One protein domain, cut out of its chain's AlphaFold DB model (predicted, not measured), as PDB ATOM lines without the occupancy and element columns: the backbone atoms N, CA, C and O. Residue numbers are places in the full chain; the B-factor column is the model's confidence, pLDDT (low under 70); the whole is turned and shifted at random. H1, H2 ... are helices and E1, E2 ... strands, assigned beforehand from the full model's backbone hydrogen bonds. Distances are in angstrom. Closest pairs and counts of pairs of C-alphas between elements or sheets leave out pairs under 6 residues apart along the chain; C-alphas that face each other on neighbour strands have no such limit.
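This is residues 8 to 91 of the 92 residues of an uncharacterized protein of Brevibacterium sp. HMSC24B04 (UniProt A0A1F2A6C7). A small, strongly twisted sheet of four strands has one long helix, H2, running slantwise over one face, while the other face has no named helix; the second helix, H1, lies off the sheet toward one end of the longest axis, held between the links of residues 46 to 55 and 68 to 72. At the opposite end of that axis is the loop of residues 32 to 41. The printed part has 84 residues, with named elements in the order E1, E2, E3, E4, H1, H2; the sheet runs E1, E2, E3, E4, all antiparallel, and the class is mixed, helices and strands. The whole is only just loose, close to compact, with a radius of gyration of the C-alphas of 14.6 A, and elongated, spanning 43 by 24 by 18 A.

Start at the first printed residue, with E1, residues 8 to 13, an edge strand. It forms a hairpin with E2, residues 16 to 22; look for N 11 and O 18, 3.0 A apart. E2 forms the next hairpin with E3, residues 27 to 31, where N 19 and O 30 are 2.8 A apart. E3 forms a third with E4, residues 42 to 45, the other edge strand, where N 29 and O 43 are 2.9 A apart. The four strands make a meander, each strand the antiparallel neighbour of the one before. Then comes H1, residues 56 to 67, which is not on the sheet, with 0 pairs of C-alphas within 10 A. H2, residues 73 to 89, is on the sheet at a height over the sheet of 6.3 A, giving two layers, a helix on one face of a sheet. It lies over E2, where 4 of its 17 C-alphas fall, and only just not over E1, where 2 fall. On the local plane its line stands at 55 degrees to that of E2, slantwise to the strands. The closest C-alphas of E1 and H2 are those of Val 13 and Ala 81, 6.4 A apart. H1 and H2 are apart. In both helices every O i to N i+4 pair is within hydrogen-bond range.

Find C-alpha 8 at (216.031, 327.064, 205.790), where E1 begins; it is 15.8 A long. E2 is 18.1 A long, E3 13.3 A and E4 10.0 A. H1 begins at C-alpha 56, (225.647, 332.291, 179.599), and runs 15.5 A. H2 runs 23.9 A to C-alpha 89 at (199.316, 308.808, 193.387).

The two C-alphas farthest apart, those of Ser 36 and Leu 55, are 43.4 A apart. The printed part has no cut and no long link. The mean pLDDT of the printed part is 70.1; residues 24 to 26, 34 to 42, 44 to 70 and 89 to 91 are under 70.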
ATOM      1  N   THR A   8     216.524 328.310 205.212       82.81
ATOM      2  CA  THR A   8     216.031 327.064 205.790       82.81
ATOM      3  C   THR A   8     214.690 327.378 206.406       82.81
ATOM      4  O   THR A   8     214.619 328.155 207.352       82.81
ATOM      5  N   THR A   9     213.658 326.790 205.826       83.56
ATOM      6  CA  THR A   9     212.261 327.005 206.173       83.56
ATOM      7  C   THR A   9     211.667 325.666 206.609       83.56
ATOM      8  O   THR A   9     212.115 324.594 206.187       83.56
ATOM      9  N   TYR A  10     210.671 325.732 207.482       86.44
ATOM     10  CA  TYR A  10     209.916 324.582 207.955       86.44
ATOM     11  C   TYR A  10     208.486 324.735 207.457       86.44
ATOM     12  O   TYR A  10     207.826 325.703 207.827       86.44
ATOM     13  N   LEU A  11     208.036 323.817 206.604       85.31
ATOM     14  CA  LEU A  11     206.696 323.850 206.020       85.31
ATOM     15  C   LEU A  11     205.893 322.650 206.485       85.31
ATOM     16  O   LEU A  11     206.441 321.574 206.724       85.31
ATOM     17  N   GLU A  12     204.589 322.855 206.590       84.56
ATOM     18  CA  GLU A  12     203.617 321.793 206.788       84.56
ATOM     19  C   GLU A  12     202.710 321.737 205.558       84.56
ATOM     20  O   GLU A  12     202.097 322.741 205.181       84.56
ATOM     21  N   VAL A  13     202.681 320.580 204.901       81.44
ATOM     22  CA  VAL A  13     201.905 320.323 203.683       81.44
ATOM     23  C   VAL A  13     201.145 319.025 203.898       81.44
ATOM     24  O   VAL A  13     201.754 318.023 204.251       81.44
ATOM     25  N   ASP A  14     199.821 319.073 203.751       75.88
ATOM     26  CA  ASP A  14     198.928 317.918 203.930       75.88
ATOM     27  C   ASP A  14     199.103 317.171 205.275       75.88
ATOM     28  O   ASP A  14     199.017 315.956 205.368       75.88
ATOM     29  N   GLY A  15     199.413 317.904 206.354       77.38
ATOM     30  CA  GLY A  15     199.666 317.318 207.680       77.38
ATOM     31  C   GLY A  15     201.067 316.714 207.862       77.38
ATOM     32  O   GLY A  15     201.404 316.244 208.950       77.38
ATOM     33  N   HIS A  16     201.921 316.781 206.840       80.06
ATOM     34  CA  HIS A  16     203.310 316.346 206.893       80.06
ATOM     35  C   HIS A  16     204.267 317.523 207.054       80.06
ATOM     36  O   HIS A  16     204.113 318.577 206.435       80.06
ATOM     37  N   ARG A  17     205.294 317.344 207.891       82.88
ATOM     38  CA  ARG A  17     206.283 318.391 208.183       82.88
ATOM     39  C   ARG A  17     207.563 318.174 207.398       82.88
ATOM     40  O   ARG A  17     208.195 317.118 207.498       82.88
ATOM     41  N   PHE A  18     208.000 319.235 206.735       83.69
ATOM     42  CA  PHE A  18     209.167 319.261 205.872       83.69
ATOM     43  C   PHE A  18     210.161 320.321 206.320       83.69
ATOM     44  O   PHE A  18     209.805 321.438 206.703       83.69
ATOM     45  N   ARG A  19     211.440 319.979 206.224       85.12
ATOM     46  CA  ARG A  19     212.541 320.929 206.287       85.12
ATOM     47  C   ARG A  19     212.999 321.219 204.872       85.12
ATOM     48  O   ARG A  19     213.560 320.348 204.211       85.12
ATOM     49  N   VAL A  20     212.839 322.464 204.456       83.25
ATOM     50  CA  VAL A  20     213.247 322.920 203.134       83.25
ATOM     51  C   VAL A  20     214.500 323.758 203.264       83.25
ATOM     52  O   VAL A  20     214.538 324.758 203.982       83.25
ATOM     53  N   VAL A  21     215.552 323.340 202.581       83.56
ATOM     54  CA  VAL A  21     216.789 324.094 202.434       83.56
ATOM     55  C   VAL A  21     216.847 324.596 201.005       83.56
ATOM     56  O   VAL A  21     217.279 323.879 200.106       83.56
ATOM     57  N   ALA A  22     216.423 325.838 200.813       78.81
ATOM     58  CA  ALA A  22     216.418 326.484 199.518       78.81
ATOM     59  C   ALA A  22     217.625 327.410 199.356       78.81
ATOM     60  O   ALA A  22     218.054 328.131 200.264       78.81
ATOM     61  N   THR A  23     218.180 327.393 198.160       73.31
ATOM     62  CA  THR A  23     219.139 328.364 197.651       73.31
ATOM     63  C   THR A  23     218.589 328.907 196.331       73.31
ATOM     64  O   THR A  23     217.729 328.265 195.737       73.31
ATOM     65  N   PRO A  24     219.111 330.025 195.799       67.06
ATOM     66  CA  PRO A  24     218.676 330.566 194.506       67.06
ATOM     67  C   PRO A  24     218.795 329.606 193.309       67.06
ATOM     68  O   PRO A  24     218.417 329.962 192.201       67.06
ATOM     69  N   ARG A  25     219.400 328.426 193.490       66.69
ATOM     70  CA  ARG A  25     219.670 327.464 192.418       66.69
ATOM     71  C   ARG A  25     219.201 326.046 192.730       66.69
ATOM     72  O   ARG A  25     218.868 325.306 191.811       66.69
ATOM     73  N   THR A  26     219.243 325.646 193.993       69.81
ATOM     74  CA  THR A  26     218.891 324.291 194.420       69.81
ATOM     75  C   THR A  26     217.989 324.342 195.628       69.81
ATOM     76  O   THR A  26     218.167 325.204 196.494       69.81
ATOM     77  N   GLN A  27     217.102 323.364 195.728       76.38
ATOM     78  CA  GLN A  27     216.359 323.115 196.943       76.38
ATOM     79  C   GLN A  27     216.471 321.665 197.377       76.38
ATOM     80  O   GLN A  27     216.515 320.745 196.562       76.38
ATOM     81  N   HIS A  28     216.528 321.485 198.687       79.94
ATOM     82  CA  HIS A  28     216.525 320.182 199.321       79.94
ATOM     83  C   HIS A  28     215.357 320.134 200.291       79.94
ATOM     84  O   HIS A  28     215.307 320.919 201.241       79.94
ATOM     85  N   VAL A  29     214.423 319.229 200.042       80.00
ATOM     86  CA  VAL A  29     213.270 318.978 200.895       80.00
ATOM     87  C   VAL A  29     213.542 317.692 201.657       80.00
ATOM     88  O   VAL A  29     213.803 316.650 201.063       80.00
ATOM     89  N   HIS A  30     213.501 317.773 202.980       79.81
ATOM     90  CA  HIS A  30     213.676 316.637 203.874       79.81
ATOM     91  C   HIS A  30     212.419 316.434 204.704       79.81
ATOM     92  O   HIS A  30     211.873 317.400 205.245       79.81
ATOM     93  N   TRP A  31     212.007 315.184 204.881       79.00
ATOM     94  CA  TRP A  31     210.942 314.858 205.820       79.00
ATOM     95  C   TRP A  31     211.433 315.027 207.254       79.00
ATOM     96  O   TRP A  31     212.506 314.553 207.624       79.00
ATOM     97  N   LEU A  32     210.638 315.705 208.078       77.62
ATOM     98  CA  LEU A  32     210.839 315.730 209.530       77.62
ATOM     99  C   LEU A  32     209.975 314.692 210.234       77.62
ATOM    100  O   LEU A  32     210.352 314.199 211.291       77.62
ATOM    101  N   THR A  33     208.830 314.371 209.637       70.69
ATOM    102  CA  THR A  33     207.905 313.354 210.138       70.69
ATOM    103  C   THR A  33     207.554 312.468 208.952       70.69
ATOM    104  O   THR A  33     206.613 312.766 208.224       70.69
ATOM    105  N   CYS A  34     208.393 311.463 208.685       65.31
ATOM    106  CA  CYS A  34     208.179 310.537 207.574       65.31
ATOM    107  C   CYS A  34     207.011 309.601 207.926       65.31
ATOM    108  O   CYS A  34     207.076 308.976 208.988       65.31
ATOM    109  N   PRO A  35     205.953 309.518 207.101       64.25
ATOM    110  CA  PRO A  35     204.794 308.682 207.402       64.25
ATOM    111  C   PRO A  35     205.095 307.177 207.307       64.25
ATOM    112  O   PRO A  35     204.596 306.434 208.147       64.25
ATOM    113  N   SER A  36     205.958 306.744 206.375       63.12
ATOM    114  CA  SER A  36     206.394 305.340 206.221       63.12
ATOM    115  C   SER A  36     207.823 305.239 205.666       63.12
ATOM    116  O   SER A  36     208.320 306.194 205.071       63.12
ATOM    117  N   GLU A  37     208.482 304.087 205.842       62.09
ATOM    118  CA  GLU A  37     209.835 303.799 205.311       62.09
ATOM    119  C   GLU A  37     209.856 303.633 203.779       62.09
ATOM    120  O   GLU A  37     210.893 303.802 203.145       62.09
ATOM    121  N   GLU A  38     208.690 303.359 203.188       58.75
ATOM    122  CA  GLU A  38     208.478 303.241 201.740       58.75
ATOM    123  C   GLU A  38     208.494 304.602 201.027       58.75
ATOM    124  O   GLU A  38     208.762 304.671 199.828       58.75
ATOM    125  N   PHE A  39     208.292 305.702 201.764       63.41
ATOM    126  CA  PHE A  39     208.372 307.034 201.183       63.41
ATOM    127  C   PHE A  39     209.824 307.499 201.056       63.41
ATOM    128  O   PHE A  39     210.628 307.344 201.982       63.41
ATOM    129  N   PRO A  40     210.179 308.155 199.939       64.50
ATOM    130  CA  PRO A  40     211.491 308.761 199.795       64.50
ATOM    131  C   PRO A  40     211.738 309.756 200.937       64.50
ATOM    132  O   PRO A  40     211.002 310.726 201.107       64.50
ATOM    133  N   SER A  41     212.829 309.548 201.685       64.88
ATOM    134  CA  SER A  41     213.279 310.384 202.823       64.88
ATOM    135  C   SER A  41     213.483 311.878 202.508       64.88
ATOM    136  O   SER A  41     213.707 312.705 203.402       64.88
ATOM    137  N   GLY A  42     213.354 312.254 201.240       66.00
ATOM    138  CA  GLY A  42     213.276 313.614 200.747       66.00
ATOM    139  C   GLY A  42     213.420 313.652 199.231       66.00
ATOM    140  O   GLY A  42     213.656 312.631 198.585       66.00
ATOM    141  N   TYR A  43     213.347 314.855 198.675       70.25
ATOM    142  CA  TYR A  43     213.673 315.113 197.279       70.25
ATOM    143  C   TYR A  43     214.603 316.323 197.166       70.25
ATOM    144  O   TYR A  43     214.578 317.256 197.972       70.25
ATOM    145  N   SER A  44     215.481 316.282 196.168       63.88
ATOM    146  CA  SER A  44     216.427 317.349 195.860       63.88
ATOM    147  C   SER A  44     216.158 317.835 194.444       63.88
ATOM    148  O   SER A  44     216.587 317.192 193.488       63.88
ATOM    149  N   SER A  45     215.499 318.986 194.321       61.88
ATOM    150  CA  SER A  45     215.190 319.602 193.032       61.88
ATOM    151  C   SER A  45     216.249 320.627 192.641       61.88
ATOM    152  O   SER A  45     216.660 321.485 193.434       61.88
ATOM    153  N   GLY A  46     216.696 320.554 191.391       56.88
ATOM    154  CA  GLY A  46     217.627 321.501 190.790       56.88
ATOM    155  C   GLY A  46     217.026 322.113 189.536       56.88
ATOM    156  O   GLY A  46     217.449 321.757 188.444       56.88
ATOM    157  N   ALA A  47     216.040 322.999 189.678       54.22
ATOM    158  CA  ALA A  47     215.290 323.496 188.523       54.22
ATOM    159  C   ALA A  47     214.879 324.976 188.596       54.22
ATOM    160  O   ALA A  47     213.980 325.386 187.876       54.22
ATOM    161  N   TYR A  48     215.530 325.811 189.413       54.16
ATOM    162  CA  TYR A  48     215.030 327.183 189.585       54.16
ATOM    163  C   TYR A  48     215.455 328.184 188.503       54.16
ATOM    164  O   TYR A  48     214.807 329.216 188.386       54.16
ATOM    165  N   VAL A  49     216.463 327.888 187.663       47.66
ATOM    166  CA  VAL A  49     216.721 328.663 186.431       47.66
ATOM    167  C   VAL A  49     217.326 327.782 185.337       47.66
ATOM    168  O   VAL A  49     218.483 327.360 185.426       47.66
ATOM    169  N   ALA A  50     216.550 327.533 184.283       43.41
ATOM    170  CA  ALA A  50     217.050 327.005 183.022       43.41
ATOM    171  C   ALA A  50     217.830 328.116 182.299       43.41
ATOM    172  O   ALA A  50     217.242 328.993 181.677       43.41
ATOM    173  N   ALA A  51     219.156 328.109 182.428       43.50
ATOM    174  CA  ALA A  51     220.019 328.962 181.620       43.50
ATOM    175  C   ALA A  51     220.360 328.235 180.312       43.50
ATOM    176  O   ALA A  51     221.056 327.214 180.308       43.50
ATOM    177  N   ASP A  52     219.825 328.768 179.218       45.72
ATOM    178  CA  ASP A  52     220.051 328.332 177.847       45.72
ATOM    179  C   ASP A  52     221.469 328.778 177.416       45.72
ATOM    180  O   ASP A  52     221.784 329.966 177.386       45.72
ATOM    181  N   SER A  53     222.350 327.816 177.113       50.16
ATOM    182  CA  SER A  53     223.768 327.957 176.694       50.16
ATOM    183  C   SER A  53     224.885 327.970 177.761       50.16
ATOM    184  O   SER A  53     224.877 328.686 178.755       50.16
ATOM    185  N   ARG A  54     225.951 327.196 177.474       54.09
ATOM    186  CA  ARG A  54     227.091 326.844 178.360       54.09
ATOM    187  C   ARG A  54     227.929 328.012 178.912       54.09
ATOM    188  O   ARG A  54     228.502 327.865 179.989       54.09
ATOM    189  N   LEU A  55     228.043 329.131 178.194       54.56
ATOM    190  CA  LEU A  55     228.808 330.316 178.629       54.56
ATOM    191  C   LEU A  55     227.925 331.318 179.385       54.56
ATOM    192  O   LEU A  55     228.331 331.828 180.431       54.56
ATOM    193  N   THR A  56     226.695 331.524 178.910       57.75
ATOM    194  CA  THR A  56     225.647 332.291 179.599       57.75
ATOM    195  C   THR A  56     225.340 331.670 180.957       57.75
ATOM    196  O   THR A  56     225.318 332.375 181.960       57.75
ATOM    197  N   TYR A  57     225.320 330.334 181.029       60.97
ATOM    198  CA  TYR A  57     225.138 329.549 182.246       60.97
ATOM    199  C   TYR A  57     226.061 329.955 183.395       60.97
ATOM    200  O   TYR A  57     225.607 330.011 184.532       60.97
ATOM    201  N   TRP A  58     227.346 330.237 183.150       61.84
ATOM    202  CA  TRP A  58     228.286 330.569 184.230       61.84
ATOM    203  C   TRP A  58     228.053 331.980 184.778       61.84
ATOM    204  O   TRP A  58     228.039 332.180 185.993       61.84
ATOM    205  N   VAL A  59     227.817 332.946 183.887       67.81
ATOM    206  CA  VAL A  59     227.534 334.341 184.254       67.81
ATOM    207  C   VAL A  59     226.154 334.464 184.896       67.81
ATOM    208  O   VAL A  59     226.014 335.135 185.917       67.81
ATOM    209  N   GLU A  60     225.147 333.783 184.356       65.00
ATOM    210  CA  GLU A  60     223.810 333.696 184.940       65.00
ATOM    211  C   GLU A  60     223.838 332.954 186.271       65.00
ATOM    212  O   GLU A  60     223.298 333.460 187.244       65.00
ATOM    213  N   THR A  61     224.566 331.841 186.388       65.38
ATOM    214  CA  THR A  61     224.764 331.144 187.672       65.38
ATOM    215  C   THR A  61     225.360 332.066 188.731       65.38
ATOM    216  O   THR A  61     224.905 332.064 189.875       65.38
ATOM    217  N   LEU A  62     226.381 332.850 188.376       67.62
ATOM    218  CA  LEU A  62     226.998 333.813 189.288       67.62
ATOM    219  C   LEU A  62     226.024 334.927 189.669       67.62
ATOM    220  O   LEU A  62     225.891 335.232 190.854       67.62
ATOM    221  N   LYS A  63     225.311 335.496 188.690       66.62
ATOM    222  CA  LYS A  63     224.268 336.499 188.935       66.62
ATOM    223  C   LYS A  63     223.169 335.953 189.839       66.62
ATOM    224  O   LYS A  63     222.765 336.651 190.753       66.62
ATOM    225  N   LEU A  64     222.741 334.711 189.660       66.25
ATOM    226  CA  LEU A  64     221.715 334.071 190.482       66.25
ATOM    227  C   LEU A  64     222.203 333.773 191.895       66.25
ATOM    228  O   LEU A  64     221.490 334.037 192.856       66.25
ATOM    229  N   MET A  65     223.439 333.296 192.052       63.50
ATOM    230  CA  MET A  65     224.018 333.120 193.387       63.50
ATOM    231  C   MET A  65     224.114 334.439 194.163       63.50
ATOM    232  O   MET A  65     223.998 334.422 195.388       63.50
ATOM    233  N   LEU A  66     224.354 335.557 193.474       64.75
ATOM    234  CA  LEU A  66     224.571 336.868 194.094       64.75
ATOM    235  C   LEU A  66     223.286 337.702 194.235       64.75
ATOM    236  O   LEU A  66     223.138 338.419 195.224       64.75
ATOM    237  N   PHE A  67     222.366 337.600 193.276       65.50
ATOM    238  CA  PHE A  67     221.207 338.484 193.108       65.50
ATOM    239  C   PHE A  67     219.890 337.749 192.826       65.50
ATOM    240  O   PHE A  67     218.856 338.405 192.721       65.50
ATOM    241  N   GLY A  68     219.899 336.420 192.695       65.31
ATOM    242  CA  GLY A  68     218.684 335.648 192.449       65.31
ATOM    243  C   GLY A  68     217.701 335.772 193.619       65.31
ATOM    244  O   GLY A  68     218.135 335.742 194.781       65.31
ATOM    245  N   PRO A  69     216.393 335.931 193.348       65.31
ATOM    246  CA  PRO A  69     215.390 335.870 194.396       65.31
ATOM    247  C   PRO A  69     215.423 334.478 195.037       65.31
ATOM    248  O   PRO A  69     215.586 333.466 194.358       65.31
ATOM    249  N   LEU A  70     215.315 334.434 196.364       68.62
ATOM    250  CA  LEU A  70     215.058 333.175 197.056       68.62
ATOM    251  C   LEU A  70     213.623 332.738 196.732       68.62
ATOM    252  O   LEU A  70     212.746 333.607 196.685       68.62
ATOM    253  N   PRO A  71     213.374 331.436 196.516       70.38
ATOM    254  CA  PRO A  71     212.011 330.948 196.367       70.38
ATOM    255  C   PRO A  71     211.226 331.248 197.648       70.38
ATOM    256  O   PRO A  71     211.728 331.078 198.761       70.38
ATOM    257  N   THR A  72     210.009 331.753 197.473       75.56
ATOM    258  CA  THR A  72     209.109 332.117 198.570       75.56
ATOM    259  C   THR A  72     208.539 330.859 199.218       75.56
ATOM    260  O   THR A  72     208.370 329.845 198.544       75.56
ATOM    261  N   ASP A  73     208.171 330.932 200.498       76.88
ATOM    262  CA  ASP A  73     207.568 329.806 201.221       76.88
ATOM    263  C   ASP A  73     206.311 329.248 200.515       76.88
ATOM    264  O   ASP A  73     206.073 328.046 200.556       76.88
ATOM    265  N   GLU A  74     205.551 330.092 199.805       78.38
ATOM    266  CA  GLU A  74     204.399 329.684 198.982       78.38
ATOM    267  C   GLU A  74     204.798 328.831 197.768       78.38
ATOM    268  O   GLU A  74     204.202 327.782 197.551       78.38
ATOM    269  N   GLN A  75     205.840 329.224 197.022       78.44
ATOM    270  CA  GLN A  75     206.348 328.441 195.882       78.44
ATOM    271  C   GLN A  75     206.898 327.088 196.341       78.44
ATOM    272  O   GLN A  75     206.652 326.063 195.715       78.44
ATOM    273  N   LEU A  76     207.610 327.083 197.473       79.44
ATOM    274  CA  LEU A  76     208.121 325.858 198.083       79.44
ATOM    275  C   LEU A  76     206.979 324.931 198.513       79.44
ATOM    276  O   LEU A  76     207.078 323.720 198.349       79.44
ATOM    277  N   ARG A  77     205.902 325.490 199.070       81.38
ATOM    278  CA  ARG A  77     204.726 324.725 199.489       81.38
ATOM    279  C   ARG A  77     203.994 324.107 198.301       81.38
ATOM    280  O   ARG A  77     203.599 322.952 198.409       81.38
ATOM    281  N   ASP A  78     203.825 324.858 197.218       83.19
ATOM    282  CA  ASP A  78     203.161 324.395 195.997       83.19
ATOM    283  C   ASP A  78     203.948 323.252 195.332       83.19
ATOM    284  O   ASP A  78     203.384 322.191 195.086       83.19
ATOM    285  N   GLU A  79     205.276 323.388 195.191       81.81
ATOM    286  CA  GLU A  79     206.121 322.315 194.635       81.81
ATOM    287  C   GLU A  79     206.125 321.063 195.527       81.81
ATOM    288  O   GLU A  79     206.088 319.942 195.024       81.81
ATOM    289  N   ILE A  80     206.144 321.226 196.857       81.25
ATOM    290  CA  ILE A  80     206.047 320.083 197.778       81.25
ATOM    291  C   ILE A  80     204.677 319.418 197.672       81.25
ATOM    292  O   ILE A  80     204.616 318.197 197.743       81.25
ATOM    293  N   ALA A  81     203.596 320.183 197.506       83.44
ATOM    294  CA  ALA A  81     202.253 319.634 197.346       83.44
ATOM    295  C   ALA A  81     202.108 318.857 196.029       83.44
ATOM    296  O   ALA A  81     201.562 317.757 196.043       83.44
ATOM    297  N   ASP A  82     202.641 319.383 194.924       82.94
ATOM    298  CA  ASP A  82     202.661 318.702 193.624       82.94
ATOM    299  C   ASP A  82     203.475 317.401 193.691       82.94
ATOM    300  O   ASP A  82     202.976 316.326 193.354       82.94
ATOM    301  N   TRP A  83     204.686 317.464 194.254       80.75
ATOM    302  CA  TRP A  83     205.529 316.289 194.474       80.75
ATOM    303  C   TRP A  83     204.873 315.255 195.399       80.75
ATOM    304  O   TRP A  83     204.927 314.055 195.124       80.75
ATOM    305  N   LEU A  84     204.240 315.700 196.487       79.38
ATOM    306  CA  LEU A  84     203.522 314.833 197.418       79.38
ATOM    307  C   LEU A  84     202.340 314.151 196.718       79.38
ATOM    308  O   LEU A  84     202.167 312.945 196.846       79.38
ATOM    309  N   SER A  85     201.564 314.899 195.931       80.69
ATOM    310  CA  SER A  85     200.457 314.350 195.148       80.69
ATOM    311  C   SER A  85     200.951 313.336 194.119       80.69
ATOM    312  O   SER A  85     200.325 312.292 193.961       80.69
ATOM    313  N   PHE A  86     202.064 313.609 193.433       78.50
ATOM    314  CA  PHE A  86     202.665 312.688 192.468       78.50
ATOM    315  C   PHE A  86     203.138 311.397 193.147       78.50
ATOM    316  O   PHE A  86     202.750 310.307 192.740       78.50
ATOM    317  N   THR A  87     203.911 311.521 194.228       72.44
ATOM    318  CA  THR A  87     204.459 310.370 194.965       72.44
ATOM    319  C   THR A  87     203.395 309.529 195.664       72.44
ATOM    320  O   THR A  87     203.556 308.319 195.733       72.44
ATOM    321  N   LEU A  88     202.300 310.128 196.143       71.44
ATOM    322  CA  LEU A  88     201.173 309.389 196.727       71.44
ATOM    323  C   LEU A  88     200.232 308.783 195.675       71.44
ATOM    324  O   LEU A  88     199.527 307.827 195.984       71.44
ATOM    325  N   SER A  89     200.188 309.326 194.453       66.56
ATOM    326  CA  SER A  89     199.316 308.808 193.387       66.56
ATOM    327  C   SER A  89     199.914 307.616 192.636       66.56
ATOM    328  O   SER A  89     199.159 306.876 192.012       66.56
ATOM    329  N   GLU A  90     201.236 307.409 192.674       56.62
ATOM    330  CA  GLU A  90     201.879 306.229 192.062       56.62
ATOM    331  C   GLU A  90     201.653 304.919 192.849       56.62
ATOM    332  O   GLU A  90     201.932 303.846 192.320       56.62
ATOM    333  N   ASP A  91     201.092 304.983 194.063       49.62
ATOM    334  CA  ASP A  91     200.747 303.820 194.903       49.62
ATOM    335  C   ASP A  91     199.272 303.350 194.753       49.62
ATOM    336  O   ASP A  91     198.784 302.554 195.561       49.62
TER     337      ASP A  91